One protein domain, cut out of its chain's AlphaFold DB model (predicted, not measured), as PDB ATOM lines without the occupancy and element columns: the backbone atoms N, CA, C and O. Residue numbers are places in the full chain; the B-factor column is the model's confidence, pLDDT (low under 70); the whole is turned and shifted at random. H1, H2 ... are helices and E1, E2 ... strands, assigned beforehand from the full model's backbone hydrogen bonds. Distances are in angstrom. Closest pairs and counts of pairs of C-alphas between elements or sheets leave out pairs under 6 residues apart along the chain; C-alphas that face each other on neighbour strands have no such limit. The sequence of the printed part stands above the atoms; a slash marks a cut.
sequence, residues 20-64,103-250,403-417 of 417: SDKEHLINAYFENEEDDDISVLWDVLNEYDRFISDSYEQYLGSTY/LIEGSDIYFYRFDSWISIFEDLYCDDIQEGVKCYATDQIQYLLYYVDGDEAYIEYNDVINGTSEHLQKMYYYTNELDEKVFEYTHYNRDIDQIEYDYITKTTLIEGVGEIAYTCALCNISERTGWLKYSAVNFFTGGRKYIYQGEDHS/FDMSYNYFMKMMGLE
ATOM      1  N   SER A  20      94.616 144.997 152.709       48.47
ATOM      2  CA  SER A  20      94.410 146.286 152.043       48.47
ATOM      3  C   SER A  20      95.446 146.479 150.936       48.47
ATOM      4  O   SER A  20      96.558 146.930 151.199       48.47
ATOM      5  N   ASP A  21      95.058 146.230 149.686       50.06
ATOM      6  CA  ASP A  21      95.850 146.615 148.515       50.06
ATOM      7  C   ASP A  21      95.968 148.145 148.417       50.06
ATOM      8  O   ASP A  21      95.014 148.817 147.999       50.06
ATOM      9  N   LYS A  22      97.153 148.675 148.760       41.72
ATOM     10  CA  LYS A  22      97.912 149.730 148.044       41.72
ATOM     11  C   LYS A  22      98.777 150.573 148.980       41.72
ATOM     12  O   LYS A  22      98.354 151.623 149.445       41.72
ATOM     13  N   GLU A  23     100.019 150.153 149.112       45.28
ATOM     14  CA  GLU A  23     101.253 150.926 148.938       45.28
ATOM     15  C   GLU A  23     102.346 149.884 149.159       45.28
ATOM     16  O   GLU A  23     102.326 149.224 150.190       45.28
ATOM     17  N   HIS A  24     103.232 149.649 148.185       47.75
ATOM     18  CA  HIS A  24     104.404 148.810 148.440       47.75
ATOM     19  C   HIS A  24     105.217 149.543 149.505       47.75
ATOM     20  O   HIS A  24     105.924 150.508 149.205       47.75
ATOM     21  N   LEU A  25     105.005 149.171 150.763       50.09
ATOM     22  CA  LEU A  25     105.781 149.668 151.874       50.09
ATOM     23  C   LEU A  25     107.175 149.074 151.659       50.09
ATOM     24  O   LEU A  25     107.359 147.864 151.586       50.09
ATOM     25  N   ILE A  26     108.138 149.945 151.388       55.09
ATOM     26  CA  ILE A  26     109.538 149.549 151.264       55.09
ATOM     27  C   ILE A  26     110.056 149.467 152.693       55.09
ATOM     28  O   ILE A  26     110.039 150.476 153.409       55.09
ATOM     29  N   ASN A  27     110.472 148.278 153.121       61.59
ATOM     30  CA  ASN A  27     111.213 148.144 154.363       61.59
ATOM     31  C   ASN A  27     112.612 148.741 154.152       61.59
ATOM     32  O   ASN A  27     113.255 148.481 153.144       61.59
ATOM     33  N   ALA A  28     113.100 149.562 155.083       59.38
ATOM     34  CA  ALA A  28     114.453 150.111 154.984       59.38
ATOM     35  C   ALA A  28     115.552 149.034 155.095       59.38
ATOM     36  O   ALA A  28     116.696 149.321 154.746       59.38
ATOM     37  N   TYR A  29     115.208 147.840 155.590       63.75
ATOM     38  CA  TYR A  29     116.125 146.720 155.796       63.75
ATOM     39  C   TYR A  29     116.216 145.758 154.600       63.75
ATOM     40  O   TYR A  29     117.254 145.128 154.450       63.75
ATOM     41  N   PHE A  30     115.205 145.694 153.724       67.25
ATOM     42  CA  PHE A  30     115.135 144.703 152.642       67.25
ATOM     43  C   PHE A  30     114.895 145.331 151.269       67.25
ATOM     44  O   PHE A  30     114.142 146.300 151.128       67.25
ATOM     45  N   GLU A  31     115.506 144.757 150.232       64.62
ATOM     46  CA  GLU A  31     115.134 145.030 148.845       64.62
ATOM     47  C   GLU A  31     113.972 144.102 148.476       64.62
ATOM     48  O   GLU A  31     114.212 143.003 148.007       64.62
ATOM     49  N   ASN A  32     112.725 144.534 148.720       56.59
ATOM     50  CA  ASN A  32     111.509 143.731 148.500       56.59
ATOM     51  C   ASN A  32     111.582 142.880 147.207       56.59
ATOM     52  O   ASN A  32     111.475 143.436 146.102       56.59
ATOM     53  N   GLU A  33     111.728 141.558 147.340       58.38
ATOM     54  CA  GLU A  33     111.619 140.625 146.218       58.38
ATOM     55  C   GLU A  33     110.132 140.351 145.907       58.38
ATOM     56  O   GLU A  33     109.237 140.582 146.722       58.38
ATOM     57  N   GLU A  34     109.815 139.994 144.657       54.97
ATOM     58  CA  GLU A  34     108.420 139.788 144.248       54.97
ATOM     59  C   GLU A  34     107.918 138.402 144.692       54.97
ATOM     60  O   GLU A  34     108.181 137.408 144.016       54.97
ATOM     61  N   ASP A  35     107.058 138.415 145.720       56.31
ATOM     62  CA  ASP A  35     106.010 137.418 146.012       56.31
ATOM     63  C   ASP A  35     106.500 136.128 146.715       56.31
ATOM     64  O   ASP A  35     106.397 135.025 146.165       56.31
ATOM     65  N   ASP A  36     106.988 136.260 147.955       62.94
ATOM     66  CA  ASP A  36     107.276 135.117 148.833       62.94
ATOM     67  C   ASP A  36     106.018 134.571 149.537       62.94
ATOM     68  O   ASP A  36     105.116 135.299 149.960       62.94
ATOM     69  N   ASP A  37     105.953 133.242 149.647       72.25
ATOM     70  CA  ASP A  37     104.894 132.515 150.354       72.25
ATOM     71  C   ASP A  37     105.083 132.677 151.870       72.25
ATOM     72  O   ASP A  37     106.175 132.449 152.395       72.25
ATOM     73  N   ILE A  38     104.005 132.997 152.593       78.44
ATOM     74  CA  ILE A  38     103.982 133.089 154.061       78.44
ATOM     75  C   ILE A  38     104.553 131.830 154.740       78.44
ATOM     76  O   ILE A  38     105.044 131.897 155.863       78.44
ATOM     77  N   SER A  39     104.527 130.667 154.076       79.56
ATOM     78  CA  SER A  39     105.168 129.448 154.583       79.56
ATOM     79  C   SER A  39     106.673 129.606 154.843       79.56
ATOM     80  O   SER A  39     107.171 129.060 155.827       79.56
ATOM     81  N   VAL A  40     107.378 130.407 154.037       83.31
ATOM     82  CA  VAL A  40     108.810 130.701 154.215       83.31
ATOM     83  C   VAL A  40     109.043 131.483 155.507       83.31
ATOM     84  O   VAL A  40     109.935 131.138 156.280       83.31
ATOM     85  N   LEU A  41     108.190 132.472 155.803       84.25
ATOM     86  CA  LEU A  41     108.239 133.220 157.063       84.25
ATOM     87  C   LEU A  41     108.157 132.278 158.270       84.25
ATOM     88  O   LEU A  41     108.931 132.415 159.215       84.25
ATOM     89  N   TRP A  42     107.224 131.324 158.243       84.12
ATOM     90  CA  TRP A  42     107.043 130.375 159.341       84.12
ATOM     91  C   TRP A  42     108.235 129.432 159.505       84.12
ATOM     92  O   TRP A  42     108.590 129.098 160.636       84.12
ATOM     93  N   ASP A  43     108.883 129.018 158.416       85.56
ATOM     94  CA  ASP A  43     110.107 128.218 158.486       85.56
ATOM     95  C   ASP A  43     111.248 129.006 159.158       85.56
ATOM     96  O   ASP A  43     111.870 128.490 160.094       85.56
ATOM     97  N   VAL A  44     111.455 130.272 158.766       88.06
ATOM     98  CA  VAL A  44     112.436 131.176 159.395       88.06
ATOM     99  C   VAL A  44     112.106 131.368 160.878       88.06
ATOM    100  O   VAL A  44     112.952 131.145 161.743       88.06
ATOM    101  N   LEU A  45     110.856 131.694 161.211       85.75
ATOM    102  CA  LEU A  45     110.413 131.874 162.594       85.75
ATOM    103  C   LEU A  45     110.664 130.645 163.463       85.75
ATOM    104  O   LEU A  45     111.230 130.770 164.543       85.75
ATOM    105  N   ASN A  46     110.306 129.453 162.986       86.06
ATOM    106  CA  ASN A  46     110.523 128.209 163.722       86.06
ATOM    107  C   ASN A  46     112.010 127.939 163.995       86.06
ATOM    108  O   ASN A  46     112.374 127.357 165.024       86.06
ATOM    109  N   GLU A  47     112.885 128.324 163.068       89.12
ATOM    110  CA  GLU A  47     114.327 128.220 163.248       89.12
ATOM    111  C   GLU A  47     114.845 129.195 164.312       89.12
ATOM    112  O   GLU A  47     115.597 128.781 165.204       89.12
ATOM    113  N   TYR A  48     114.424 130.460 164.260       89.31
ATOM    114  CA  TYR A  48     114.830 131.461 165.247       89.31
ATOM    115  C   TYR A  48     114.203 131.215 166.616       89.31
ATOM    116  O   TYR A  48     114.894 131.370 167.618       89.31
ATOM    117  N   ASP A  49     112.967 130.730 166.691       85.75
ATOM    118  CA  ASP A  49     112.334 130.306 167.939       85.75
ATOM    119  C   ASP A  49     113.122 129.195 168.614       85.75
ATOM    120  O   ASP A  49     113.306 129.222 169.832       85.75
ATOM    121  N   ARG A  50     113.650 128.239 167.839       85.69
ATOM    122  CA  ARG A  50     114.535 127.201 168.375       85.69
ATOM    123  C   ARG A  50     115.845 127.791 168.886       85.69
ATOM    124  O   ARG A  50     116.218 127.498 170.015       85.69
ATOM    125  N   PHE A  51     116.511 128.640 168.101       87.44
ATOM    126  CA  PHE A  51     117.757 129.297 168.521       87.44
ATOM    127  C   PHE A  51     117.553 130.120 169.800       87.44
ATOM    128  O   PHE A  51     118.333 130.008 170.756       87.44
ATOM    129  N   ILE A  52     116.493 130.933 169.826       84.00
ATOM    130  CA  ILE A  52     116.090 131.687 170.997       84.00
ATOM    131  C   ILE A  52     115.936 130.664 172.109       84.00
ATOM    132  O   ILE A  52     116.665 130.805 173.095       84.00
ATOM    133  N   SER A  53     115.074 129.638 171.931       79.75
ATOM    134  CA  SER A  53     114.770 128.553 172.886       79.75
ATOM    135  C   SER A  53     116.015 128.032 173.582       79.75
ATOM    136  O   SER A  53     116.158 128.230 174.796       79.75
ATOM    137  N   ASP A  54     116.921 127.497 172.774       79.81
ATOM    138  CA  ASP A  54     118.177 126.877 173.161       79.81
ATOM    139  C   ASP A  54     119.066 127.857 173.935       79.81
ATOM    140  O   ASP A  54     119.601 127.499 174.981       79.81
ATOM    141  N   SER A  55     119.154 129.122 173.509       77.06
ATOM    142  CA  SER A  55     119.947 130.145 174.209       77.06
ATOM    143  C   SER A  55     119.464 130.369 175.646       77.06
ATOM    144  O   SER A  55     120.265 130.458 176.578       77.06
ATOM    145  N   TYR A  56     118.148 130.412 175.865       71.81
ATOM    146  CA  TYR A  56     117.629 130.517 177.229       71.81
ATOM    147  C   TYR A  56     117.835 129.221 177.988       71.81
ATOM    148  O   TYR A  56     118.310 129.289 179.104       71.81
ATOM    149  N   GLU A  57     117.500 128.053 177.444       71.38
ATOM    150  CA  GLU A  57     117.655 126.797 178.190       71.38
ATOM    151  C   GLU A  57     119.113 126.531 178.580       71.38
ATOM    152  O   GLU A  57     119.386 126.130 179.710       71.38
ATOM    153  N   GLN A  58     120.050 126.831 177.685       68.69
ATOM    154  CA  GLN A  58     121.472 126.602 177.891       68.69
ATOM    155  C   GLN A  58     122.116 127.608 178.856       68.69
ATOM    156  O   GLN A  58     122.952 127.210 179.668       68.69
ATOM    157  N   TYR A  59     121.765 128.898 178.773       66.12
ATOM    158  CA  TYR A  59     122.491 129.966 179.484       66.12
ATOM    159  C   TYR A  59     121.659 130.722 180.529       66.12
ATOM    160  O   TYR A  59     122.207 131.320 181.463       66.12
ATOM    161  N   LEU A  60     120.334 130.716 180.385       61.06
ATOM    162  CA  LEU A  60     119.390 131.383 181.288       61.06
ATOM    163  C   LEU A  60     118.521 130.396 182.084       61.06
ATOM    164  O   LEU A  60     117.833 130.814 183.013       61.06
ATOM    165  N   GLY A  61     118.563 129.111 181.727       55.09
ATOM    166  CA  GLY A  61     117.740 128.053 182.268       55.09
ATOM    167  C   GLY A  61     118.023 127.882 183.745       55.09
ATOM    168  O   GLY A  61     119.163 127.668 184.170       55.09
ATOM    169  N   SER A  62     116.966 127.997 184.538       46.28
ATOM    170  CA  SER A  62     116.942 127.409 185.861       46.28
ATOM    171  C   SER A  62     116.922 125.896 185.698       46.28
ATOM    172  O   SER A  62     116.193 125.367 184.860       46.28
ATOM    173  N   THR A  63     117.650 125.175 186.545       41.47
ATOM    174  CA  THR A  63     117.514 123.714 186.660       41.47
ATOM    175  C   THR A  63     116.103 123.299 187.138       41.47
ATOM    176  O   THR A  63     115.805 122.112 187.220       41.47
ATOM    177  N   TYR A  64     115.213 124.266 187.419       36.09
ATOM    178  CA  TYR A  64     113.811 124.075 187.795       36.09
ATOM    179  C   TYR A  64     112.814 124.611 186.752       36.09
ATOM    180  O   TYR A  64     113.101 125.602 186.074       36.09
ATOM    181  N   LEU A 103     118.780 135.952 188.749       68.31
ATOM    182  CA  LEU A 103     118.015 135.484 187.580       68.31
ATOM    183  C   LEU A 103     116.663 136.180 187.392       68.31
ATOM    184  O   LEU A 103     116.084 136.087 186.315       68.31
ATOM    185  N   ILE A 104     116.147 136.839 188.431       58.59
ATOM    186  CA  ILE A 104     114.759 137.326 188.486       58.59
ATOM    187  C   ILE A 104     114.521 138.532 187.553       58.59
ATOM    188  O   ILE A 104     113.378 138.827 187.211       58.59
ATOM    189  N   GLU A 105     115.571 139.228 187.111       61.22
ATOM    190  CA  GLU A 105     115.456 140.512 186.408       61.22
ATOM    191  C   GLU A 105     116.144 140.509 185.034       61.22
ATOM    192  O   GLU A 105     117.236 139.964 184.874       61.22
ATOM    193  N   GLY A 106     115.532 141.193 184.057       54.00
ATOM    194  CA  GLY A 106     116.259 141.771 182.921       54.00
ATOM    195  C   GLY A 106     116.427 140.917 181.659       54.00
ATOM    196  O   GLY A 106     117.448 141.054 180.998       54.00
ATOM    197  N   SER A 107     115.474 140.066 181.283       61.84
ATOM    198  CA  SER A 107     115.428 139.545 179.906       61.84
ATOM    199  C   SER A 107     114.051 139.815 179.320       61.84
ATOM    200  O   SER A 107     113.065 139.193 179.720       61.84
ATOM    201  N   ASP A 108     113.976 140.763 178.388       65.06
ATOM    202  CA  ASP A 108     112.718 141.130 177.728       65.06
ATOM    203  C   ASP A 108     112.344 140.109 176.631       65.06
ATOM    204  O   ASP A 108     111.211 140.088 176.154       65.06
ATOM    205  N   ILE A 109     113.236 139.154 176.322       66.81
ATOM    206  CA  ILE A 109     112.924 137.940 175.540       66.81
ATOM    207  C   ILE A 109     111.869 137.081 176.244       66.81
ATOM    208  O   ILE A 109     111.157 136.308 175.598       66.81
ATOM    209  N   TYR A 110     111.724 137.219 177.567       60.88
ATOM    210  CA  TYR A 110     110.599 136.627 178.280       60.88
ATOM    211  C   TYR A 110     109.262 137.063 177.658       60.88
ATOM    212  O   TYR A 110     108.429 136.208 177.367       60.88
ATOM    213  N   PHE A 111     109.079 138.355 177.372       64.94
ATOM    214  CA  PHE A 111     107.849 138.828 176.737       64.94
ATOM    215  C   PHE A 111     107.670 138.217 175.352       64.94
ATOM    216  O   PHE A 111     106.590 137.717 175.065       64.94
ATOM    217  N   TYR A 112     108.725 138.156 174.534       72.50
ATOM    218  CA  TYR A 112     108.649 137.498 173.228       72.50
ATOM    219  C   TYR A 112     108.153 136.044 173.337       72.50
ATOM    220  O   TYR A 112     107.205 135.650 172.672       72.50
ATOM    221  N   ARG A 113     108.739 135.237 174.223       66.25
ATOM    222  CA  ARG A 113     108.412 133.804 174.290       66.25
ATOM    223  C   ARG A 113     107.063 133.462 174.902       66.25
ATOM    224  O   ARG A 113     106.484 132.443 174.539       66.25
ATOM    225  N   PHE A 114     106.656 134.201 175.928       62.34
ATOM    226  CA  PHE A 114     105.498 133.831 176.751       62.34
ATOM    227  C   PHE A 114     104.280 134.687 176.443       62.34
ATOM    228  O   PHE A 114     103.160 134.195 176.555       62.34
ATOM    229  N   ASP A 115     104.514 135.931 176.028       59.88
ATOM    230  CA  ASP A 115     103.479 136.943 175.870       59.88
ATOM    231  C   ASP A 115     103.423 137.523 174.445       59.88
ATOM    232  O   ASP A 115     102.571 138.370 174.197       59.88
ATOM    233  N   SER A 116     104.284 137.121 173.493       62.16
ATOM    234  CA  SER A 116     104.113 137.518 172.089       62.16
ATOM    235  C   SER A 116     102.954 136.753 171.467       62.16
ATOM    236  O   SER A 116     102.856 135.530 171.555       62.16
ATOM    237  N   TRP A 117     102.081 137.497 170.794       56.78
ATOM    238  CA  TRP A 117     100.858 136.988 170.181       56.78
ATOM    239  C   TRP A 117     101.087 136.531 168.729       56.78
ATOM    240  O   TRP A 117     100.115 136.278 168.026       56.78
ATOM    241  N   ILE A 118     102.338 136.382 168.259       60.09
ATOM    242  CA  ILE A 118     102.614 135.875 166.896       60.09
ATOM    243  C   ILE A 118     101.961 134.512 166.668       60.09
ATOM    244  O   ILE A 118     101.354 134.292 165.624       60.09
ATOM    245  N   SER A 119     102.031 133.618 167.657       55.88
ATOM    246  CA  SER A 119     101.422 132.282 167.578       55.88
ATOM    247  C   SER A 119      99.903 132.326 167.392       55.88
ATOM    248  O   SER A 119      99.319 131.407 166.832       55.88
ATOM    249  N   ILE A 120      99.248 133.415 167.800       54.16
ATOM    250  CA  ILE A 120      97.801 133.608 167.636       54.16
ATOM    251  C   ILE A 120      97.462 133.985 166.185       54.16
ATOM    252  O   ILE A 120      96.318 133.833 165.762       54.16
ATOM    253  N   PHE A 121      98.447 134.411 165.388       55.53
ATOM    254  CA  PHE A 121      98.256 134.698 163.970       55.53
ATOM    255  C   PHE A 121      98.225 133.445 163.087       55.53
ATOM    256  O   PHE A 121      97.522 133.470 162.080       55.53
ATOM    257  N   GLU A 122      98.875 132.337 163.482       54.56
ATOM    258  CA  GLU A 122      98.645 131.028 162.832       54.56
ATOM    259  C   GLU A 122      97.146 130.667 162.836       54.56
ATOM    260  O   GLU A 122      96.647 130.046 161.900       54.56
ATOM    261  N   ASP A 123      96.417 131.096 163.873       52.03
ATOM    262  CA  ASP A 123      94.994 130.811 164.066       52.03
ATOM    263  C   ASP A 123      94.049 131.895 163.489       52.03
ATOM    264  O   ASP A 123      92.830 131.680 163.421       52.03
ATOM    265  N   LEU A 124      94.558 133.065 163.069       53.00
ATOM    266  CA  LEU A 124      93.754 134.219 162.639       53.00
ATOM    267  C   LEU A 124      93.885 134.519 161.135       53.00
ATOM    268  O   LEU A 124      94.712 135.321 160.733       53.00
ATOM    269  N   TYR A 125      92.964 133.961 160.336       56.53
ATOM    270  CA  TYR A 125      92.343 134.478 159.088       56.53
ATOM    271  C   TYR A 125      93.193 135.182 157.997       56.53
ATOM    272  O   TYR A 125      92.613 135.742 157.061       56.53
ATOM    273  N   CYS A 126      94.518 135.137 158.064       60.97
ATOM    274  CA  CYS A 126      95.446 135.746 157.113       60.97
ATOM    275  C   CYS A 126      96.301 134.681 156.412       60.97
ATOM    276  O   CYS A 126      97.436 134.953 156.049       60.97
ATOM    277  N   ASP A 127      95.744 133.490 156.180       57.28
ATOM    278  CA  ASP A 127      96.412 132.362 155.508       57.28
ATOM    279  C   ASP A 127      97.024 132.734 154.136       57.28
ATOM    280  O   ASP A 127      97.924 132.047 153.666       57.28
ATOM    281  N   ASP A 128      96.560 133.832 153.517       62.09
ATOM    282  CA  ASP A 128      96.994 134.342 152.208       62.09
ATOM    283  C   ASP A 128      97.625 135.762 152.279       62.09
ATOM    284  O   ASP A 128      97.548 136.517 151.304       62.09
ATOM    285  N   ILE A 129      98.177 136.203 153.423       72.81
ATOM    286  CA  ILE A 129      98.850 137.518 153.491       72.81
ATOM    287  C   ILE A 129     100.077 137.528 152.565       72.81
ATOM    288  O   ILE A 129     100.939 136.659 152.654       72.81
ATOM    289  N   GLN A 130     100.168 138.526 151.688       74.50
ATOM    290  CA  GLN A 130     101.360 138.751 150.869       74.50
ATOM    291  C   GLN A 130     102.382 139.595 151.624       74.50
ATOM    292  O   GLN A 130     102.023 140.474 152.416       74.50
ATOM    293  N   GLU A 131     103.652 139.348 151.337       75.81
ATOM    294  CA  GLU A 131     104.760 140.128 151.862       75.81
ATOM    295  C   GLU A 131     104.547 141.637 151.633       75.81
ATOM    296  O   GLU A 131     104.050 142.082 150.594       75.81
ATOM    297  N   GLY A 132     104.873 142.451 152.637       74.56
ATOM    298  CA  GLY A 132     104.725 143.904 152.569       74.56
ATOM    299  C   GLY A 132     103.283 144.425 152.628       74.56
ATOM    300  O   GLY A 132     103.074 145.643 152.605       74.56
ATOM    301  N   VAL A 133     102.277 143.551 152.747       74.94
ATOM    302  CA  VAL A 133     100.864 143.937 152.866       74.94
ATOM    303  C   VAL A 133     100.406 143.815 154.316       74.94
ATOM    304  O   VAL A 133     100.582 142.784 154.951       74.94
ATOM    305  N   LYS A 134      99.765 144.864 154.852       77.94
ATOM    306  CA  LYS A 134      99.136 144.800 156.180       77.94
ATOM    307  C   LYS A 134      97.851 143.970 156.115       77.94
ATOM    308  O   LYS A 134      96.904 144.365 155.425       77.94
ATOM    309  N   CYS A 135      97.796 142.867 156.860       74.06
ATOM    310  CA  CYS A 135      96.558 142.121 157.097       74.06
ATOM    311  C   CYS A 135      95.945 142.572 158.421       74.06
ATOM    312  O   CYS A 135      96.613 142.526 159.452       74.06
ATOM    313  N   TYR A 136      94.692 143.023 158.382       71.94
ATOM    314  CA  TYR A 136      93.979 143.514 159.558       71.94
ATOM    315  C   TYR A 136      93.054 142.441 160.131       71.94
ATOM    316  O   TYR A 136      92.376 141.739 159.373       71.94
ATOM    317  N   ALA A 137      92.959 142.364 161.460       66.00
ATOM    318  CA  ALA A 137      91.959 141.529 162.116       66.00
ATOM    319  C   ALA A 137      90.532 142.096 161.942       66.00
ATOM    320  O   ALA A 137      90.297 143.142 161.326       66.00
ATOM    321  N   THR A 138      89.535 141.371 162.461       60.25
ATOM    322  CA  THR A 138      88.106 141.715 162.320       60.25
ATOM    323  C   THR A 138      87.739 143.098 162.862       60.25
ATOM    324  O   THR A 138      86.805 143.733 162.364       60.25
ATOM    325  N   ASP A 139      88.468 143.574 163.864       60.94
ATOM    326  CA  ASP A 139      88.572 144.965 164.262       60.94
ATOM    327  C   ASP A 139      89.822 145.557 163.594       60.94
ATOM    328  O   ASP A 139      90.925 145.052 163.747       60.94
ATOM    329  N   GLN A 140      89.675 146.644 162.829       58.47
ATOM    330  CA  GLN A 140      90.750 147.281 162.031       58.47
ATOM    331  C   GLN A 140      91.918 147.866 162.859       58.47
ATOM    332  O   GLN A 140      92.657 148.728 162.389       58.47
ATOM    333  N   ILE A 141      92.015 147.461 164.115       66.19
ATOM    334  CA  ILE A 141      92.880 147.968 165.158       66.19
ATOM    335  C   ILE A 141      94.082 147.029 165.352       66.19
ATOM    336  O   ILE A 141      95.110 147.477 165.830       66.19
ATOM    337  N   GLN A 142      93.994 145.764 164.927       73.44
ATOM    338  CA  GLN A 142      95.118 144.826 164.945       73.44
ATOM    339  C   GLN A 142      95.633 144.589 163.522       73.44
ATOM    340  O   GLN A 142      94.827 144.498 162.587       73.44
ATOM    341  N   TYR A 143      96.951 144.454 163.343       79.25
ATOM    342  CA  TYR A 143      97.526 144.058 162.053       79.25
ATOM    343  C   TYR A 143      98.843 143.292 162.169       79.25
ATOM    344  O   TYR A 143      99.575 143.433 163.147       79.25
ATOM    345  N   LEU A 144      99.163 142.552 161.105       80.62
ATOM    346  CA  LEU A 144     100.481 141.978 160.837       80.62
ATOM    347  C   LEU A 144     101.046 142.548 159.533       80.62
ATOM    348  O   LEU A 144     100.312 142.729 158.560       80.62
ATOM    349  N   LEU A 145     102.348 142.810 159.521       84.25
ATOM    350  CA  LEU A 145     103.166 143.122 158.354       84.25
ATOM    351  C   LEU A 145     104.442 142.284 158.429       84.25
ATOM    352  O   LEU A 145     105.057 142.239 159.492       84.25
ATOM    353  N   TYR A 146     104.868 141.688 157.319       85.31
ATOM    354  CA  TYR A 146     106.125 140.942 157.268       85.31
ATOM    355  C   TYR A 146     106.910 141.194 155.978       85.31
ATOM    356  O   TYR A 146     106.323 141.616 154.979       85.31
ATOM    357  N   TYR A 147     108.220 140.946 156.044       87.31
ATOM    358  CA  TYR A 147     109.158 140.893 154.919       87.31
ATOM    359  C   TYR A 147     110.117 139.722 155.106       87.31
ATOM    360  O   TYR A 147     110.472 139.439 156.253       87.31
ATOM    361  N   VAL A 148     110.526 139.076 154.018       86.31
ATOM    362  CA  VAL A 148     111.474 137.956 154.014       86.31
ATOM    363  C   VAL A 148     112.484 138.164 152.884       86.31
ATOM    364  O   VAL A 148     112.117 138.559 151.787       86.31
ATOM    365  N   ASP A 149     113.761 137.918 153.166       85.06
ATOM    366  CA  ASP A 149     114.828 137.879 152.160       85.06
ATOM    367  C   ASP A 149     115.797 136.751 152.532       85.06
ATOM    368  O   ASP A 149     116.597 136.856 153.467       85.06
ATOM    369  N   GLY A 150     115.669 135.608 151.855       84.12
ATOM    370  CA  GLY A 150     116.426 134.403 152.194       84.12
ATOM    371  C   GLY A 150     116.133 133.898 153.615       84.12
ATOM    372  O   GLY A 150     115.012 133.492 153.906       84.12
ATOM    373  N   ASP A 151     117.153 133.898 154.482       84.25
ATOM    374  CA  ASP A 151     117.069 133.446 155.886       84.25
ATOM    375  C   ASP A 151     116.843 134.617 156.874       84.25
ATOM    376  O   ASP A 151     117.029 134.484 158.092       84.25
ATOM    377  N   GLU A 152     116.482 135.790 156.351       89.94
ATOM    378  CA  GLU A 152     116.206 137.000 157.116       89.94
ATOM    379  C   GLU A 152     114.712 137.335 157.072       89.94
ATOM    380  O   GLU A 152     114.041 137.131 156.061       89.94
ATOM    381  N   ALA A 153     114.174 137.864 158.170       89.75
ATOM    382  CA  ALA A 153     112.768 138.235 158.254       89.75
ATOM    383  C   ALA A 153     112.539 139.466 159.134       89.75
ATOM    384  O   ALA A 153     113.127 139.616 160.204       89.75
ATOM    385  N   TYR A 154     111.609 140.327 158.724       90.69
ATOM    386  CA  TYR A 154     111.054 141.397 159.553       90.69
ATOM    387  C   TYR A 154     109.579 141.147 159.786       90.69
ATOM    388  O   TYR A 154     108.844 140.840 158.852       90.69
ATOM    389  N   ILE A 155     109.124 141.381 161.011       87.56
ATOM    390  CA  ILE A 155     107.719 141.297 161.383       87.56
ATOM    391  C   ILE A 155     107.349 142.518 162.214       87.56
ATOM    392  O   ILE A 155     108.020 142.852 163.186       87.56
ATOM    393  N   GLU A 156     106.246 143.165 161.862       88.38
ATOM    394  CA  GLU A 156     105.599 144.200 162.659       88.38
ATOM    395  C   GLU A 156     104.176 143.756 162.977       88.38
ATOM    396  O   GLU A 156     103.376 143.487 162.082       88.38
ATOM    397  N   TYR A 157     103.870 143.695 164.265       84.81
ATOM    398  CA  TYR A 157     102.580 143.273 164.780       84.81
ATOM    399  C   TYR A 157     102.009 144.336 165.710       84.81
ATOM    400  O   TYR A 157     102.712 144.868 166.569       84.81
ATOM    401  N   ASN A 158     100.727 144.633 165.553       84.00
ATOM    402  CA  ASN A 158     100.008 145.578 166.390       84.00
ATOM    403  C   ASN A 158      98.751 144.932 166.955       84.00
ATOM    404  O   ASN A 158      98.005 144.280 166.222       84.00
ATOM    405  N   ASP A 159      98.524 145.162 168.241       79.25
ATOM    406  CA  ASP A 159      97.375 144.665 168.983       79.25
ATOM    407  C   ASP A 159      96.789 145.767 169.865       79.25
ATOM    408  O   ASP A 159      97.522 146.609 170.385       79.25
ATOM    409  N   VAL A 160      95.475 145.737 170.076       74.19
ATOM    410  CA  VAL A 160      94.812 146.552 171.088       74.19
ATOM    411  C   VAL A 160      94.106 145.674 172.105       74.19
ATOM    412  O   VAL A 160      93.096 145.023 171.834       74.19
ATOM    413  N   ILE A 161      94.591 145.753 173.339       70.19
ATOM    414  CA  ILE A 161      94.063 145.010 174.471       70.19
ATOM    415  C   ILE A 161      93.024 145.870 175.193       70.19
ATOM    416  O   ILE A 161      93.220 147.057 175.471       70.19
ATOM    417  N   ASN A 162      91.874 145.262 175.495       67.12
ATOM    418  CA  ASN A 162      90.747 145.876 176.209       67.12
ATOM    419  C   ASN A 162      90.166 147.154 175.566       67.12
ATOM    420  O   ASN A 162      89.387 147.861 176.205       67.12
ATOM    421  N   GLY A 163      90.497 147.437 174.302       64.44
ATOM    422  CA  GLY A 163      90.022 148.620 173.581       64.44
ATOM    423  C   GLY A 163      90.662 149.941 174.021       64.44
ATOM    424  O   GLY A 163      90.135 150.992 173.661       64.44
ATOM    425  N   THR A 164      91.748 149.904 174.802       66.12
ATOM    426  CA  THR A 164      92.410 151.110 175.334       66.12
ATOM    427  C   THR A 164      93.922 151.101 175.208       66.12
ATOM    428  O   THR A 164      94.487 152.177 175.049       66.12
ATOM    429  N   SER A 165      94.568 149.936 175.259       71.81
ATOM    430  CA  SER A 165      96.029 149.836 175.283       71.81
ATOM    431  C   SER A 165      96.521 149.216 173.982       71.81
ATOM    432  O   SER A 165      96.056 148.148 173.595       71.81
ATOM    433  N   GLU A 166      97.418 149.908 173.295       81.94
ATOM    434  CA  GLU A 166      98.035 149.519 172.036       81.94
ATOM    435  C   GLU A 166      99.424 148.932 172.293       81.94
ATOM    436  O   GLU A 166     100.320 149.605 172.812       81.94
ATOM    437  N   HIS A 167      99.610 147.689 171.863       85.44
ATOM    438  CA  HIS A 167     100.897 147.024 171.802       85.44
ATOM    439  C   HIS A 167     101.403 147.025 170.361       85.44
ATOM    440  O   HIS A 167     100.708 146.598 169.443       85.44
ATOM    441  N   LEU A 168     102.634 147.481 170.147       86.94
ATOM    442  CA  LEU A 168     103.321 147.384 168.859       86.94
ATOM    443  C   LEU A 168     104.608 146.594 169.057       86.94
ATOM    444  O   LEU A 168     105.469 147.006 169.829       86.94
ATOM    445  N   GLN A 169     104.739 145.476 168.358       87.69
ATOM    446  CA  GLN A 169     105.896 144.592 168.391       87.69
ATOM    447  C   GLN A 169     106.592 144.633 167.033       87.69
ATOM    448  O   GLN A 169     105.939 144.573 165.993       87.69
ATOM    449  N   LYS A 170     107.918 144.740 167.036       89.50
ATOM    450  CA  LYS A 170     108.755 144.652 165.838       89.50
ATOM    451  C   LYS A 170     109.846 143.634 166.076       89.50
ATOM    452  O   LYS A 170     110.508 143.691 167.110       89.50
ATOM    453  N   MET A 171     110.013 142.720 165.141       90.44
ATOM    454  CA  MET A 171     110.946 141.609 165.226       90.44
ATOM    455  C   MET A 171     111.765 141.578 163.954       90.44
ATOM    456  O   MET A 171     111.212 141.710 162.866       90.44
ATOM    457  N   TYR A 172     113.073 141.450 164.106       92.12
ATOM    458  CA  TYR A 172     114.000 141.378 162.994       92.12
ATOM    459  C   TYR A 172     114.972 140.226 163.226       92.12
ATOM    460  O   TYR A 172     115.671 140.186 164.238       92.12
ATOM    461  N   TYR A 173     114.958 139.285 162.295       92.75
ATOM    462  CA  TYR A 173     115.747 138.067 162.278       92.75
ATOM    463  C   TYR A 173     116.722 138.165 161.119       92.75
ATOM    464  O   TYR A 173     116.291 138.393 159.992       92.75
ATOM    465  N   TYR A 174     118.016 138.038 161.382       93.50
ATOM    466  CA  TYR A 174     119.028 138.127 160.333       93.50
ATOM    467  C   TYR A 174     120.326 137.432 160.733       93.50
ATOM    468  O   TYR A 174     120.562 137.155 161.911       93.50
ATOM    469  N   THR A 175     121.193 137.192 159.750       92.31
ATOM    470  CA  THR A 175     122.554 136.705 159.995       92.31
ATOM    471  C   THR A 175     123.534 137.870 159.882       92.31
ATOM    472  O   THR A 175     123.551 138.588 158.887       92.31
ATOM    473  N   ASN A 176     124.345 138.105 160.913       91.38
ATOM    474  CA  ASN A 176     125.287 139.226 160.913       91.38
ATOM    475  C   ASN A 176     126.556 138.940 160.075       91.38
ATOM    476  O   ASN A 176     126.763 137.847 159.558       91.38
ATOM    477  N   GLU A 177     127.465 139.920 159.983       90.62
ATOM    478  CA  GLU A 177     128.732 139.802 159.233       90.62
ATOM    479  C   GLU A 177     129.682 138.689 159.732       90.62
ATOM    480  O   GLU A 177     130.687 138.395 159.079       90.62
ATOM    481  N   LEU A 178     129.411 138.118 160.909       92.31
ATOM    482  CA  LEU A 178     130.174 137.036 161.529       92.31
ATOM    483  C   LEU A 178     129.500 135.664 161.362       92.31
ATOM    484  O   LEU A 178     129.955 134.704 161.982       92.31
ATOM    485  N   ASP A 179     128.465 135.567 160.524       91.44
ATOM    486  CA  ASP A 179     127.639 134.371 160.328       91.44
ATOM    487  C   ASP A 179     126.890 133.931 161.610       91.44
ATOM    488  O   ASP A 179     126.610 132.746 161.802       91.44
ATOM    489  N   GLU A 180     126.577 134.871 162.510       91.88
ATOM    490  CA  GLU A 180     125.802 134.613 163.732       91.88
ATOM    491  C   GLU A 180     124.343 135.032 163.534       91.88
ATOM    492  O   GLU A 180     124.067 136.120 163.017       91.88
ATOM    493  N   LYS A 181     123.401 134.210 164.009       93.12
ATOM    494  CA  LYS A 181     121.981 134.575 164.027       93.12
ATOM    495  C   LYS A 181     121.718 135.678 165.040       93.12
ATOM    496  O   LYS A 181     122.158 135.605 166.193       93.12
ATOM    497  N   VAL A 182     120.945 136.669 164.625       93.81
ATOM    498  CA  VAL A 182     120.560 137.817 165.437       93.81
ATOM    499  C   VAL A 182     119.047 137.950 165.467       93.81
ATOM    500  O   VAL A 182     118.375 137.855 164.445       93.81
ATOM    501  N   PHE A 183     118.525 138.191 166.664       92.62
ATOM    502  CA  PHE A 183     117.136 138.549 166.901       92.62
ATOM    503  C   PHE A 183     117.066 139.926 167.559       92.62
ATOM    504  O   PHE A 183     117.510 140.105 168.695       92.62
ATOM    505  N   GLU A 184     116.494 140.901 166.859       92.69
ATOM    506  CA  GLU A 184     116.135 142.199 167.425       92.69
ATOM    507  C   GLU A 184     114.632 142.272 167.681       92.69
ATOM    508  O   GLU A 184     113.820 142.103 166.775       92.69
ATOM    509  N   TYR A 185     114.261 142.580 168.919       89.88
ATOM    510  CA  TYR A 185     112.887 142.720 169.375       89.88
ATOM    511  C   TYR A 185     112.646 144.128 169.883       89.88
ATOM    512  O   TYR A 185     113.405 144.630 170.703       89.88
ATOM    513  N   THR A 186     111.579 144.771 169.435       90.00
ATOM    514  CA  THR A 186     111.137 146.060 169.958       90.00
ATOM    515  C   THR A 186     109.676 145.974 170.349       90.00
ATOM    516  O   THR A 186     108.863 145.515 169.551       90.00
ATOM    517  N   HIS A 187     109.317 146.453 171.539       88.31
ATOM    518  CA  HIS A 187     107.935 146.443 172.008       88.31
ATOM    519  C   HIS A 187     107.555 147.763 172.660       88.31
ATOM    520  O   HIS A 187     108.223 148.252 173.567       88.31
ATOM    521  N   TYR A 188     106.461 148.329 172.172       87.69
ATOM    522  CA  TYR A 188     105.822 149.521 172.696       87.69
ATOM    523  C   TYR A 188     104.495 149.124 173.332       87.69
ATOM    524  O   TYR A 188     103.727 148.391 172.709       87.69
ATOM    525  N   ASN A 189     104.211 149.641 174.522       85.88
ATOM    526  CA  ASN A 189     102.882 149.614 175.122       85.88
ATOM    527  C   ASN A 189     102.474 151.038 175.505       85.88
ATOM    528  O   ASN A 189     103.176 151.692 176.280       85.88
ATOM    529  N   ARG A 190     101.355 151.514 174.961       81.81
ATOM    530  CA  ARG A 190     100.790 152.835 175.257       81.81
ATOM    531  C   ARG A 190      99.274 152.780 175.279       81.81
ATOM    532  O   ARG A 190      98.672 151.961 174.594       81.81
ATOM    533  N   ASP A 191      98.643 153.720 175.963       76.06
ATOM    534  CA  ASP A 191      97.217 153.956 175.755       76.06
ATOM    535  C   ASP A 191      96.977 154.624 174.387       76.06
ATOM    536  O   ASP A 191      97.717 155.524 173.990       76.06
ATOM    537  N   ILE A 192      95.910 154.229 173.680       68.69
ATOM    538  CA  ILE A 192      95.564 154.677 172.310       68.69
ATOM    539  C   ILE A 192      95.499 156.213 172.183       68.69
ATOM    540  O   ILE A 192      95.790 156.765 171.122       68.69
ATOM    541  N   ASP A 193      95.138 156.904 173.267       64.38
ATOM    542  CA  ASP A 193      94.959 158.359 173.311       64.38
ATOM    543  C   ASP A 193      96.119 159.110 174.004       64.38
ATOM    544  O   ASP A 193      96.023 160.322 174.220       64.38
ATOM    545  N   GLN A 194      97.209 158.424 174.372       66.88
ATOM    546  CA  GLN A 194      98.308 159.008 175.147       66.88
ATOM    547  C   GLN A 194      99.651 158.991 174.399       66.88
ATOM    548  O   GLN A 194      99.953 158.116 173.594       66.88
ATOM    549  N   ILE A 195     100.473 160.007 174.681       69.56
ATOM    550  CA  ILE A 195     101.885 160.083 174.249       69.56
ATOM    551  C   ILE A 195     102.798 159.401 175.290       69.56
ATOM    552  O   ILE A 195     103.984 159.192 175.043       69.56
ATOM    553  N   GLU A 196     102.242 159.064 176.454       80.88
ATOM    554  CA  GLU A 196     102.906 158.332 177.525       80.88
ATOM    555  C   GLU A 196     102.849 156.829 177.240       80.88
ATOM    556  O   GLU A 196     101.804 156.285 176.873       80.88
ATOM    557  N   TYR A 197     103.996 156.175 177.377       83.50
ATOM    558  CA  TYR A 197     104.149 154.745 177.175       83.50
ATOM    559  C   TYR A 197     104.309 154.081 178.533       83.50
ATOM    560  O   TYR A 197     105.192 154.455 179.304       83.50
ATOM    561  N   ASP A 198     103.529 153.039 178.797       85.44
ATOM    562  CA  ASP A 198     103.742 152.178 179.960       85.44
ATOM    563  C   ASP A 198     105.142 151.569 179.925       85.44
ATOM    564  O   ASP A 198     105.822 151.476 180.951       85.44
ATOM    565  N   TYR A 199     105.580 151.168 178.730       86.56
ATOM    566  CA  TYR A 199     106.972 150.864 178.460       86.56
ATOM    567  C   TYR A 199     107.298 150.878 176.966       86.56
ATOM    568  O   TYR A 199     106.447 150.684 176.095       86.56
ATOM    569  N   ILE A 200     108.585 151.061 176.701       88.81
ATOM    570  CA  ILE A 200     109.227 150.887 175.408       88.81
ATOM    571  C   ILE A 200     110.481 150.053 175.649       88.81
ATOM    572  O   ILE A 200     111.346 150.488 176.406       88.81
ATOM    573  N   THR A 201     110.593 148.889 175.016       90.12
ATOM    574  CA  THR A 201     111.786 148.032 175.082       90.12
ATOM    575  C   THR A 201     112.381 147.807 173.701       90.12
ATOM    576  O   THR A 201     111.647 147.709 172.714       90.12
ATOM    577  N   LYS A 202     113.708 147.698 173.642       91.38
ATOM    578  CA  LYS A 202     114.458 147.130 172.526       91.38
ATOM    579  C   LYS A 202     115.493 146.144 173.047       91.38
ATOM    580  O   LYS A 202     116.323 146.492 173.883       91.38
ATOM    581  N   THR A 203     115.462 144.939 172.503       90.69
ATOM    582  CA  THR A 203     116.337 143.825 172.852       90.69
ATOM    583  C   THR A 203     117.043 143.302 171.616       90.69
ATOM    584  O   THR A 203     116.435 143.194 170.559       90.69
ATOM    585  N   THR A 204     118.315 142.955 171.756       93.00
ATOM    586  CA  THR A 204     119.119 142.290 170.733       93.00
ATOM    587  C   THR A 204     119.724 141.033 171.341       93.00
ATOM    588  O   THR A 204     120.477 141.113 172.313       93.00
ATOM    589  N   LEU A 205     119.402 139.878 170.766       92.19
ATOM    590  CA  LEU A 205     119.978 138.578 171.089       92.19
ATOM    591  C   LEU A 205     120.870 138.131 169.930       92.19
ATOM    592  O   LEU A 205     120.423 138.123 168.788       92.19
ATOM    593  N   ILE A 206     122.098 137.720 170.232       93.44
ATOM    594  CA  ILE A 206     123.049 137.190 169.249       93.44
ATOM    595  C   ILE A 206     123.430 135.764 169.652       93.44
ATOM    596  O   ILE A 206     123.815 135.514 170.803       93.44
ATOM    597  N   GLU A 207     123.327 134.829 168.709       89.12
ATOM    598  CA  GLU A 207     123.595 133.406 168.911       89.12
ATOM    599  C   GLU A 207     124.988 133.138 169.475       89.12
ATOM    600  O   GLU A 207     126.000 133.603 168.964       89.12
ATOM    601  N   GLY A 208     125.038 132.397 170.586       85.44
ATOM    602  CA  GLY A 208     126.284 132.051 171.273       85.44
ATOM    603  C   GLY A 208     126.994 133.215 171.976       85.44
ATOM    604  O   GLY A 208     127.904 132.961 172.763       85.44
ATOM    605  N   VAL A 209     126.569 134.466 171.766       91.00
ATOM    606  CA  VAL A 209     127.237 135.658 172.304       91.00
ATOM    607  C   VAL A 209     126.551 136.184 173.558       91.00
ATOM    608  O   VAL A 209     127.187 136.288 174.616       91.00
ATOM    609  N   GLY A 210     125.271 136.542 173.467       89.81
ATOM    610  CA  GLY A 210     124.575 137.193 174.572       89.81
ATOM    611  C   GLY A 210     123.337 137.987 174.176       89.81
ATOM    612  O   GLY A 210     122.924 138.005 173.019       89.81
ATOM    613  N   GLU A 211     122.777 138.667 175.169       89.69
ATOM    614  CA  GLU A 211     121.580 139.503 175.073       89.69
ATOM    615  C   GLU A 211     121.888 140.905 175.606       89.69
ATOM    616  O   GLU A 211     122.583 141.046 176.616       89.69
ATOM    617  N   ILE A 212     121.346 141.938 174.961       92.00
ATOM    618  CA  ILE A 212     121.306 143.310 175.479       92.00
ATOM    619  C   ILE A 212     119.881 143.840 175.341       92.00
ATOM    620  O   ILE A 212     119.318 143.782 174.252       92.00
ATOM    621  N   ALA A 213     119.332 144.400 176.414       90.62
ATOM    622  CA  ALA A 213     118.005 144.999 176.448       90.62
ATOM    623  C   ALA A 213     118.048 146.417 177.028       90.62
ATOM    624  O   ALA A 213     118.702 146.678 178.043       90.62
ATOM    625  N   TYR A 214     117.320 147.327 176.393       91.62
ATOM    626  CA  TYR A 214     117.082 148.692 176.844       91.62
ATOM    627  C   TYR A 214     115.587 148.912 176.986       91.62
ATOM    628  O   TYR A 214     114.854 148.753 176.015       91.62
ATOM    629  N   THR A 215     115.153 149.351 178.161       90.81
ATOM    630  CA  THR A 215     113.739 149.575 178.453       90.81
ATOM    631  C   THR A 215     113.530 150.924 179.107       90.81
ATOM    632  O   THR A 215     114.256 151.304 180.018       90.81
ATOM    633  N   CYS A 216     112.507 151.647 178.679       90.19
ATOM    634  CA  CYS A 216     112.023 152.837 179.351       90.19
ATOM    635  C   CYS A 216     110.591 152.573 179.812       90.19
ATOM    636  O   CYS A 216     109.735 152.305 178.977       90.19
ATOM    637  N   ALA A 217     110.344 152.583 181.119       89.38
ATOM    638  CA  ALA A 217     109.018 152.382 181.701       89.38
ATOM    639  C   ALA A 217     108.372 153.727 182.043       89.38
ATOM    640  O   ALA A 217     109.085 154.638 182.471       89.38
ATOM    641  N   LEU A 218     107.042 153.804 181.903       87.69
ATOM    642  CA  LEU A 218     106.201 154.972 182.196       87.69
ATOM    643  C   LEU A 218     106.816 156.252 181.615       87.69
ATOM    644  O   LEU A 218     107.100 157.218 182.323       87.69
ATOM    645  N   CYS A 219     107.159 156.185 180.333       87.56
ATOM    646  CA  CYS A 219     107.990 157.175 179.689       87.56
ATOM    647  C   CYS A 219     107.186 158.103 178.793       87.56
ATOM    648  O   CYS A 219     106.359 157.680 177.983       87.56
ATOM    649  N   ASN A 220     107.473 159.395 178.904       85.62
ATOM    650  CA  ASN A 220     106.959 160.386 177.975       85.62
ATOM    651  C   ASN A 220     108.087 160.803 177.032       85.62
ATOM    652  O   ASN A 220     108.978 161.564 177.409       85.62
ATOM    653  N   ILE A 221     108.008 160.336 175.783       79.62
ATOM    654  CA  ILE A 221     108.971 160.657 174.717       79.62
ATOM    655  C   ILE A 221     109.179 162.166 174.555       79.62
ATOM    656  O   ILE A 221     110.297 162.635 174.337       79.62
ATOM    657  N   SER A 222     108.097 162.938 174.648       79.25
ATOM    658  CA  SER A 222     108.134 164.376 174.389       79.25
ATOM    659  C   SER A 222     108.694 165.187 175.557       79.25
ATOM    660  O   SER A 222     109.353 166.204 175.334       79.25
ATOM    661  N   GLU A 223     108.458 164.733 176.789       82.19
ATOM    662  CA  GLU A 223     108.871 165.427 178.014       82.19
ATOM    663  C   GLU A 223     110.186 164.892 178.591       82.19
ATOM    664  O   GLU A 223     110.774 165.559 179.437       82.19
ATOM    665  N   ARG A 224     110.682 163.754 178.081       82.94
ATOM    666  CA  ARG A 224     111.908 163.074 178.529       82.94
ATOM    667  C   ARG A 224     111.837 162.691 180.004       82.94
ATOM    668  O   ARG A 224     112.707 163.038 180.793       82.94
ATOM    669  N   THR A 225     110.776 161.979 180.357       84.81
ATOM    670  CA  THR A 225     110.509 161.475 181.711       84.81
ATOM    671  C   THR A 225     110.378 159.954 181.708       84.81
ATOM    672  O   THR A 225     110.250 159.339 180.640       84.81
ATOM    673  N   GLY A 226     110.419 159.349 182.896       87.00
ATOM    674  CA  GLY A 226     110.235 157.914 183.118       87.00
ATOM    675  C   GLY A 226     111.434 157.227 183.773       87.00
ATOM    676  O   GLY A 226     112.290 157.854 184.394       87.00
ATOM    677  N   TRP A 227     111.502 155.902 183.631       89.75
ATOM    678  CA  TRP A 227     112.548 155.081 184.244       89.75
ATOM    679  C   TRP A 227     113.289 154.252 183.211       89.75
ATOM    680  O   TRP A 227     112.686 153.429 182.523       89.75
ATOM    681  N   LEU A 228     114.606 154.422 183.148       91.50
ATOM    682  CA  LEU A 228     115.459 153.692 182.223       91.50
ATOM    683  C   LEU A 228     115.986 152.416 182.876       91.50
ATOM    684  O   LEU A 228     116.396 152.390 184.036       91.50
ATOM    685  N   LYS A 229     115.989 151.347 182.096       91.88
ATOM    686  CA  LYS A 229     116.485 150.020 182.431       91.88
ATOM    687  C   LYS A 229     117.441 149.586 181.340       91.88
ATOM    688  O   LYS A 229     117.141 149.714 180.157       91.88
ATOM    689  N   TYR A 230     118.570 149.046 181.750       92.25
ATOM    690  CA  TYR A 230     119.503 148.353 180.884       92.25
ATOM    691  C   TYR A 230     119.734 146.970 181.460       92.25
ATOM    692  O   TYR A 230     119.954 146.830 182.664       92.25
ATOM    693  N   SER A 231     119.722 145.964 180.602       91.06
ATOM    694  CA  SER A 231     120.144 144.624 180.956       91.06
ATOM    695  C   SER A 231     121.095 144.074 179.910       91.06
ATOM    696  O   SER A 231     120.951 144.348 178.721       91.06
ATOM    697  N   ALA A 232     122.072 143.293 180.351       90.38
ATOM    698  CA  ALA A 232     122.939 142.555 179.456       90.38
ATOM    699  C   ALA A 232     123.343 141.212 180.052       90.38
ATOM    700  O   ALA A 232     123.698 141.116 181.230       90.38
ATOM    701  N   VAL A 233     123.369 140.196 179.198       87.94
ATOM    702  CA  VAL A 233     123.857 138.854 179.500       87.94
ATOM    703  C   VAL A 233     124.944 138.493 178.503       87.94
ATOM    704  O   VAL A 233     124.778 138.663 177.302       87.94
ATOM    705  N   ASN A 234     126.060 137.964 178.994       88.94
ATOM    706  CA  ASN A 234     127.126 137.427 178.160       88.94
ATOM    707  C   ASN A 234     127.172 135.903 178.314       88.94
ATOM    708  O   ASN A 234     127.506 135.408 179.389       88.94
ATOM    709  N   PHE A 235     126.866 135.162 177.251       85.25
ATOM    710  CA  PHE A 235     126.756 133.701 177.305       85.25
ATOM    711  C   PHE A 235     128.109 133.003 177.469       85.25
ATOM    712  O   PHE A 235     128.192 132.001 178.175       85.25
ATOM    713  N   PHE A 236     129.190 133.565 176.921       84.50
ATOM    714  CA  PHE A 236     130.534 132.997 177.071       84.50
ATOM    715  C   PHE A 236     131.039 133.005 178.511       84.50
ATOM    716  O   PHE A 236     131.717 132.078 178.949       84.50
ATOM    717  N   THR A 237     130.770 134.093 179.230       85.00
ATOM    718  CA  THR A 237     131.256 134.283 180.600       85.00
ATOM    719  C   THR A 237     130.206 133.951 181.645       85.00
ATOM    720  O   THR A 237     130.575 133.785 182.794       85.00
ATOM    721  N   GLY A 238     128.921 133.899 181.284       80.88
ATOM    722  CA  GLY A 238     127.802 133.836 182.227       80.88
ATOM    723  C   GLY A 238     127.534 135.158 182.957       80.88
ATOM    724  O   GLY A 238     126.668 135.212 183.828       80.88
ATOM    725  N   GLY A 239     128.273 136.227 182.635       87.56
ATOM    726  CA  GLY A 239     128.152 137.522 183.300       87.56
ATOM    727  C   GLY A 239     126.825 138.213 182.998       87.56
ATOM    728  O   GLY A 239     126.327 138.150 181.872       87.56
ATOM    729  N   ARG A 240     126.276 138.906 184.000       88.81
ATOM    730  CA  ARG A 240     125.005 139.632 183.887       88.81
ATOM    731  C   ARG A 240     125.094 141.019 184.477       88.81
ATOM    732  O   ARG A 240     125.743 141.216 185.499       88.81
ATOM    733  N   LYS A 241     124.418 141.969 183.852       90.62
ATOM    734  CA  LYS A 241     124.321 143.354 184.300       90.62
ATOM    735  C   LYS A 241     122.873 143.775 184.217       90.62
ATOM    736  O   LYS A 241     122.245 143.553 183.195       90.62
ATOM    737  N   TYR A 242     122.391 144.424 185.259       91.94
ATOM    738  CA  TYR A 242     121.121 145.114 185.265       91.94
ATOM    739  C   TYR A 242     121.327 146.482 185.904       91.94
ATOM    740  O   TYR A 242     121.902 146.598 186.986       91.94
ATOM    741  N   ILE A 243     120.902 147.527 185.211       92.75
ATOM    742  CA  ILE A 243     121.022 148.911 185.648       92.75
ATOM    743  C   ILE A 243     119.638 149.523 185.552       92.75
ATOM    744  O   ILE A 243     118.991 149.452 184.511       92.75
ATOM    745  N   TYR A 244     119.198 150.139 186.635       91.62
ATOM    746  CA  TYR A 244     117.953 150.881 186.700       91.62
ATOM    747  C   TYR A 244     118.254 152.314 187.117       91.62
ATOM    748  O   TYR A 244     118.952 152.528 188.105       91.62
ATOM    749  N   GLN A 245     117.729 153.277 186.369       88.81
ATOM    750  CA  GLN A 245     117.910 154.702 186.600       88.81
ATOM    751  C   GLN A 245     116.544 155.394 186.654       88.81
ATOM    752  O   GLN A 245     115.744 155.281 185.721       88.81
ATOM    753  N   GLY A 246     116.292 156.123 187.741       77.25
ATOM    754  CA  GLY A 246     115.167 157.055 187.844       77.25
ATOM    755  C   GLY A 246     115.559 158.495 187.503       77.25
ATOM    756  O   GLY A 246     116.724 158.796 187.243       77.25
ATOM    757  N   GLU A 247     114.583 159.399 187.546       69.38
ATOM    758  CA  GLU A 247     114.770 160.823 187.219       69.38
ATOM    759  C   GLU A 247     115.714 161.553 188.196       69.38
ATOM    760  O   GLU A 247     116.430 162.479 187.812       69.38
ATOM    761  N   ASP A 248     115.794 161.088 189.445       72.25
ATOM    762  CA  ASP A 248     116.591 161.695 190.520       72.25
ATOM    763  C   ASP A 248     118.106 161.413 190.416       72.25
ATOM    764  O   ASP A 248     118.827 161.572 191.390       72.25
ATOM    765  N   HIS A 249     118.613 160.999 189.249       67.31
ATOM    766  CA  HIS A 249     120.038 160.700 189.004       67.31
ATOM    767  C   HIS A 249     120.622 159.543 189.836       67.31
ATOM    768  O   HIS A 249     121.829 159.299 189.776       67.31
ATOM    769  N   SER A 250     119.779 158.789 190.541       84.81
ATOM    770  CA  SER A 250     120.185 157.585 191.255       84.81
ATOM    771  C   SER A 250     120.173 156.361 190.342       84.81
ATOM    772  O   SER A 250     119.275 156.175 189.513       84.81
ATOM    773  N   PHE A 403     120.174 161.723 183.628       82.38
ATOM    774  CA  PHE A 403     119.039 161.049 182.995       82.38
ATOM    775  C   PHE A 403     118.875 161.461 181.525       82.38
ATOM    776  O   PHE A 403     118.747 160.606 180.656       82.38
ATOM    777  N   ASP A 404     118.995 162.758 181.223       83.44
ATOM    778  CA  ASP A 404     118.878 163.288 179.859       83.44
ATOM    779  C   ASP A 404     119.851 162.643 178.863       83.44
ATOM    780  O   ASP A 404     119.500 162.424 177.703       83.44
ATOM    781  N   MET A 405     121.094 162.373 179.277       84.50
ATOM    782  CA  MET A 405     122.101 161.774 178.398       84.50
ATOM    783  C   MET A 405     121.769 160.315 178.097       84.50
ATOM    784  O   MET A 405     121.733 159.944 176.920       84.50
ATOM    785  N   SER A 406     121.459 159.531 179.134       87.50
ATOM    786  CA  SER A 406     120.976 158.153 178.994       87.50
ATOM    787  C   SER A 406     119.717 158.092 178.121       87.50
ATOM    788  O   SER A 406     119.604 157.249 177.233       87.50
ATOM    789  N   TYR A 407     118.793 159.038 178.315       86.50
ATOM    790  CA  TYR A 407     117.540 159.116 177.573       86.50
ATOM    791  C   TYR A 407     117.757 159.406 176.086       86.50
ATOM    792  O   TYR A 407     117.183 158.731 175.238       86.50
ATOM    793  N   ASN A 408     118.618 160.368 175.738       86.56
ATOM    794  CA  ASN A 408     118.940 160.642 174.331       86.56
ATOM    795  C   ASN A 408     119.550 159.408 173.648       86.56
ATOM    796  O   ASN A 408     119.236 159.109 172.496       86.56
ATOM    797  N   TYR A 409     120.424 158.675 174.348       87.19
ATOM    798  CA  TYR A 409     120.987 157.440 173.808       87.19
ATOM    799  C   TYR A 409     119.901 156.383 173.581       87.19
ATOM    800  O   TYR A 409     119.832 155.801 172.498       87.19
ATOM    801  N   PHE A 410     119.018 156.190 174.564       87.94
ATOM    802  CA  PHE A 410     117.853 155.318 174.441       87.94
ATOM    803  C   PHE A 410     116.995 155.684 173.218       87.94
ATOM    804  O   PHE A 410     116.744 154.837 172.365       87.94
ATOM    805  N   MET A 411     116.631 156.957 173.059       85.25
ATOM    806  CA  MET A 411     115.836 157.445 171.927       85.25
ATOM    807  C   MET A 411     116.486 157.164 170.569       85.25
ATOM    808  O   MET A 411     115.822 156.694 169.640       85.25
ATOM    809  N   LYS A 412     117.801 157.379 170.470       86.06
ATOM    810  CA  LYS A 412     118.580 157.043 169.276       86.06
ATOM    811  C   LYS A 412     118.565 155.539 168.987       86.06
ATOM    812  O   LYS A 412     118.402 155.150 167.835       86.06
ATOM    813  N   MET A 413     118.718 154.696 170.010       82.69
ATOM    814  CA  MET A 413     118.678 153.233 169.866       82.69
ATOM    815  C   MET A 413     117.322 152.725 169.370       82.69
ATOM    816  O   MET A 413     117.266 151.774 168.584       82.69
ATOM    817  N   MET A 414     116.246 153.381 169.801       80.12
ATOM    818  CA  MET A 414     114.878 153.100 169.370       80.12
ATOM    819  C   MET A 414     114.566 153.599 167.949       80.12
ATOM    820  O   MET A 414     113.538 153.221 167.391       80.12
ATOM    821  N   GLY A 415     115.423 154.436 167.349       73.31
ATOM    822  CA  GLY A 415     115.157 155.062 166.048       73.31
ATOM    823  C   GLY A 415     114.039 156.109 166.097       73.31
ATOM    824  O   GLY A 415     113.304 156.271 165.125       73.31
ATOM    825  N   LEU A 416     113.881 156.782 167.241       69.50
ATOM    826  CA  LEU A 416     112.820 157.762 167.499       69.50
ATOM    827  C   LEU A 416     113.308 159.228 167.444       69.50
ATOM    828  O   LEU A 416     112.518 160.135 167.710       69.50
ATOM    829  N   GLU A 417     114.581 159.462 167.094       57.91
ATOM    830  CA  GLU A 417     115.211 160.785 166.887       57.91
ATOM    831  C   GLU A 417     115.796 160.966 165.481       57.91
ATOM    832  O   GLU A 417     116.389 159.997 164.946       57.91
TER     833      GLU A 417
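What this domain is: This is residues 20 to 64, 103 to 250 and 403 to 417 of the 417 residues of an uncharacterized protein of Tenericutes bacterium MZ-XQ (UniProt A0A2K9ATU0). One broad, twisted sheet of eight antiparallel strands makes a wall through the domain, with the long helix H1 crossing one face and the shorter H4 crossing the other. H1 spans most of the sheet's width, while H4 lies over the E5 to E7 part; H2 and H3 only graze the sheet. The printed part has 208 residues, with named elements in the order H1 H2 H3 E1 E2 E3 E4 E5 E6 E7 E8 H4; the sheet's order is E1 to E8, and the class is mixed, helices and strands. The whole is compact, with a radius of gyration of the C-alphas of 17.7 A and spans of 50 by 42 by 34 A.

Where its parts are: The strands are E1, residues 143 to 149, from C-alpha 143 at (97.526, 144.058, 162.053); E2, 152 to 161; E3, 165 to 175, 33.3 A long; E4, 181 to 191, 33.6 A; E5, 196 to 206, 30.4 A; E6, 210 to 220, which bends by 55 degrees at residue 217; E7, 225 to 234; and E8, 240 to 245. H1, residues 38 to 60, is 31.3 A long and begins at C-alpha 38 (103.982, 133.089, 154.061). H2 is residues 109 to 115, H3 is 118 to 121, and H4 is 403 to 414, 16.3 A long, ending at C-alpha 414 (114.878, 153.100, 169.370).

How they stand to each other: The strands form a meander, each the antiparallel neighbour of the one before, with E1 and E8 as edge strands. In the hairpin E3 and E4, N 170 and O 186 are 2.8 A apart; in the hairpin E7 and E8, N 230 and O 243 are 2.8 A apart, both within hydrogen-bond range. Residues 135 to 136 pair antiparallel with 143 to 144 of E1. H1 is on the sheet at a height of 9.6 A and runs across the strands, at 89 degrees to E1 on the local plane; the C-alphas of Leu 41 and Val 148 are the closest of H1 and E1, 6.5 A. H4, on the opposite face, has a height of 9.1 A and runs across, at 64 degrees to E7 on the local plane; its closest C-alphas with E5 are Met 414 and Lys 202, 6.8 A. This gives three layers, helices on both faces of a sheet. H1 and H2 are near each other; H1 and H4 are apart. In H1, H2 and H4 every O i to N i+4 pair is within hydrogen-bond range; H3 is too short for one.

The domain as a whole: The C-alphas of Glu 34 and Asp 248, the two farthest apart, are 51.8 A apart. Residues 65 to 102 and 251 to 402 are not printed, with C-alpha gaps of 12.2 A and 9.0 A. The link from H3 to E1, 21 residues, is long. Mean pLDDT of the printed part is 77.2; 65 residues are under 70, among them 20 to 36 and 113 to 128.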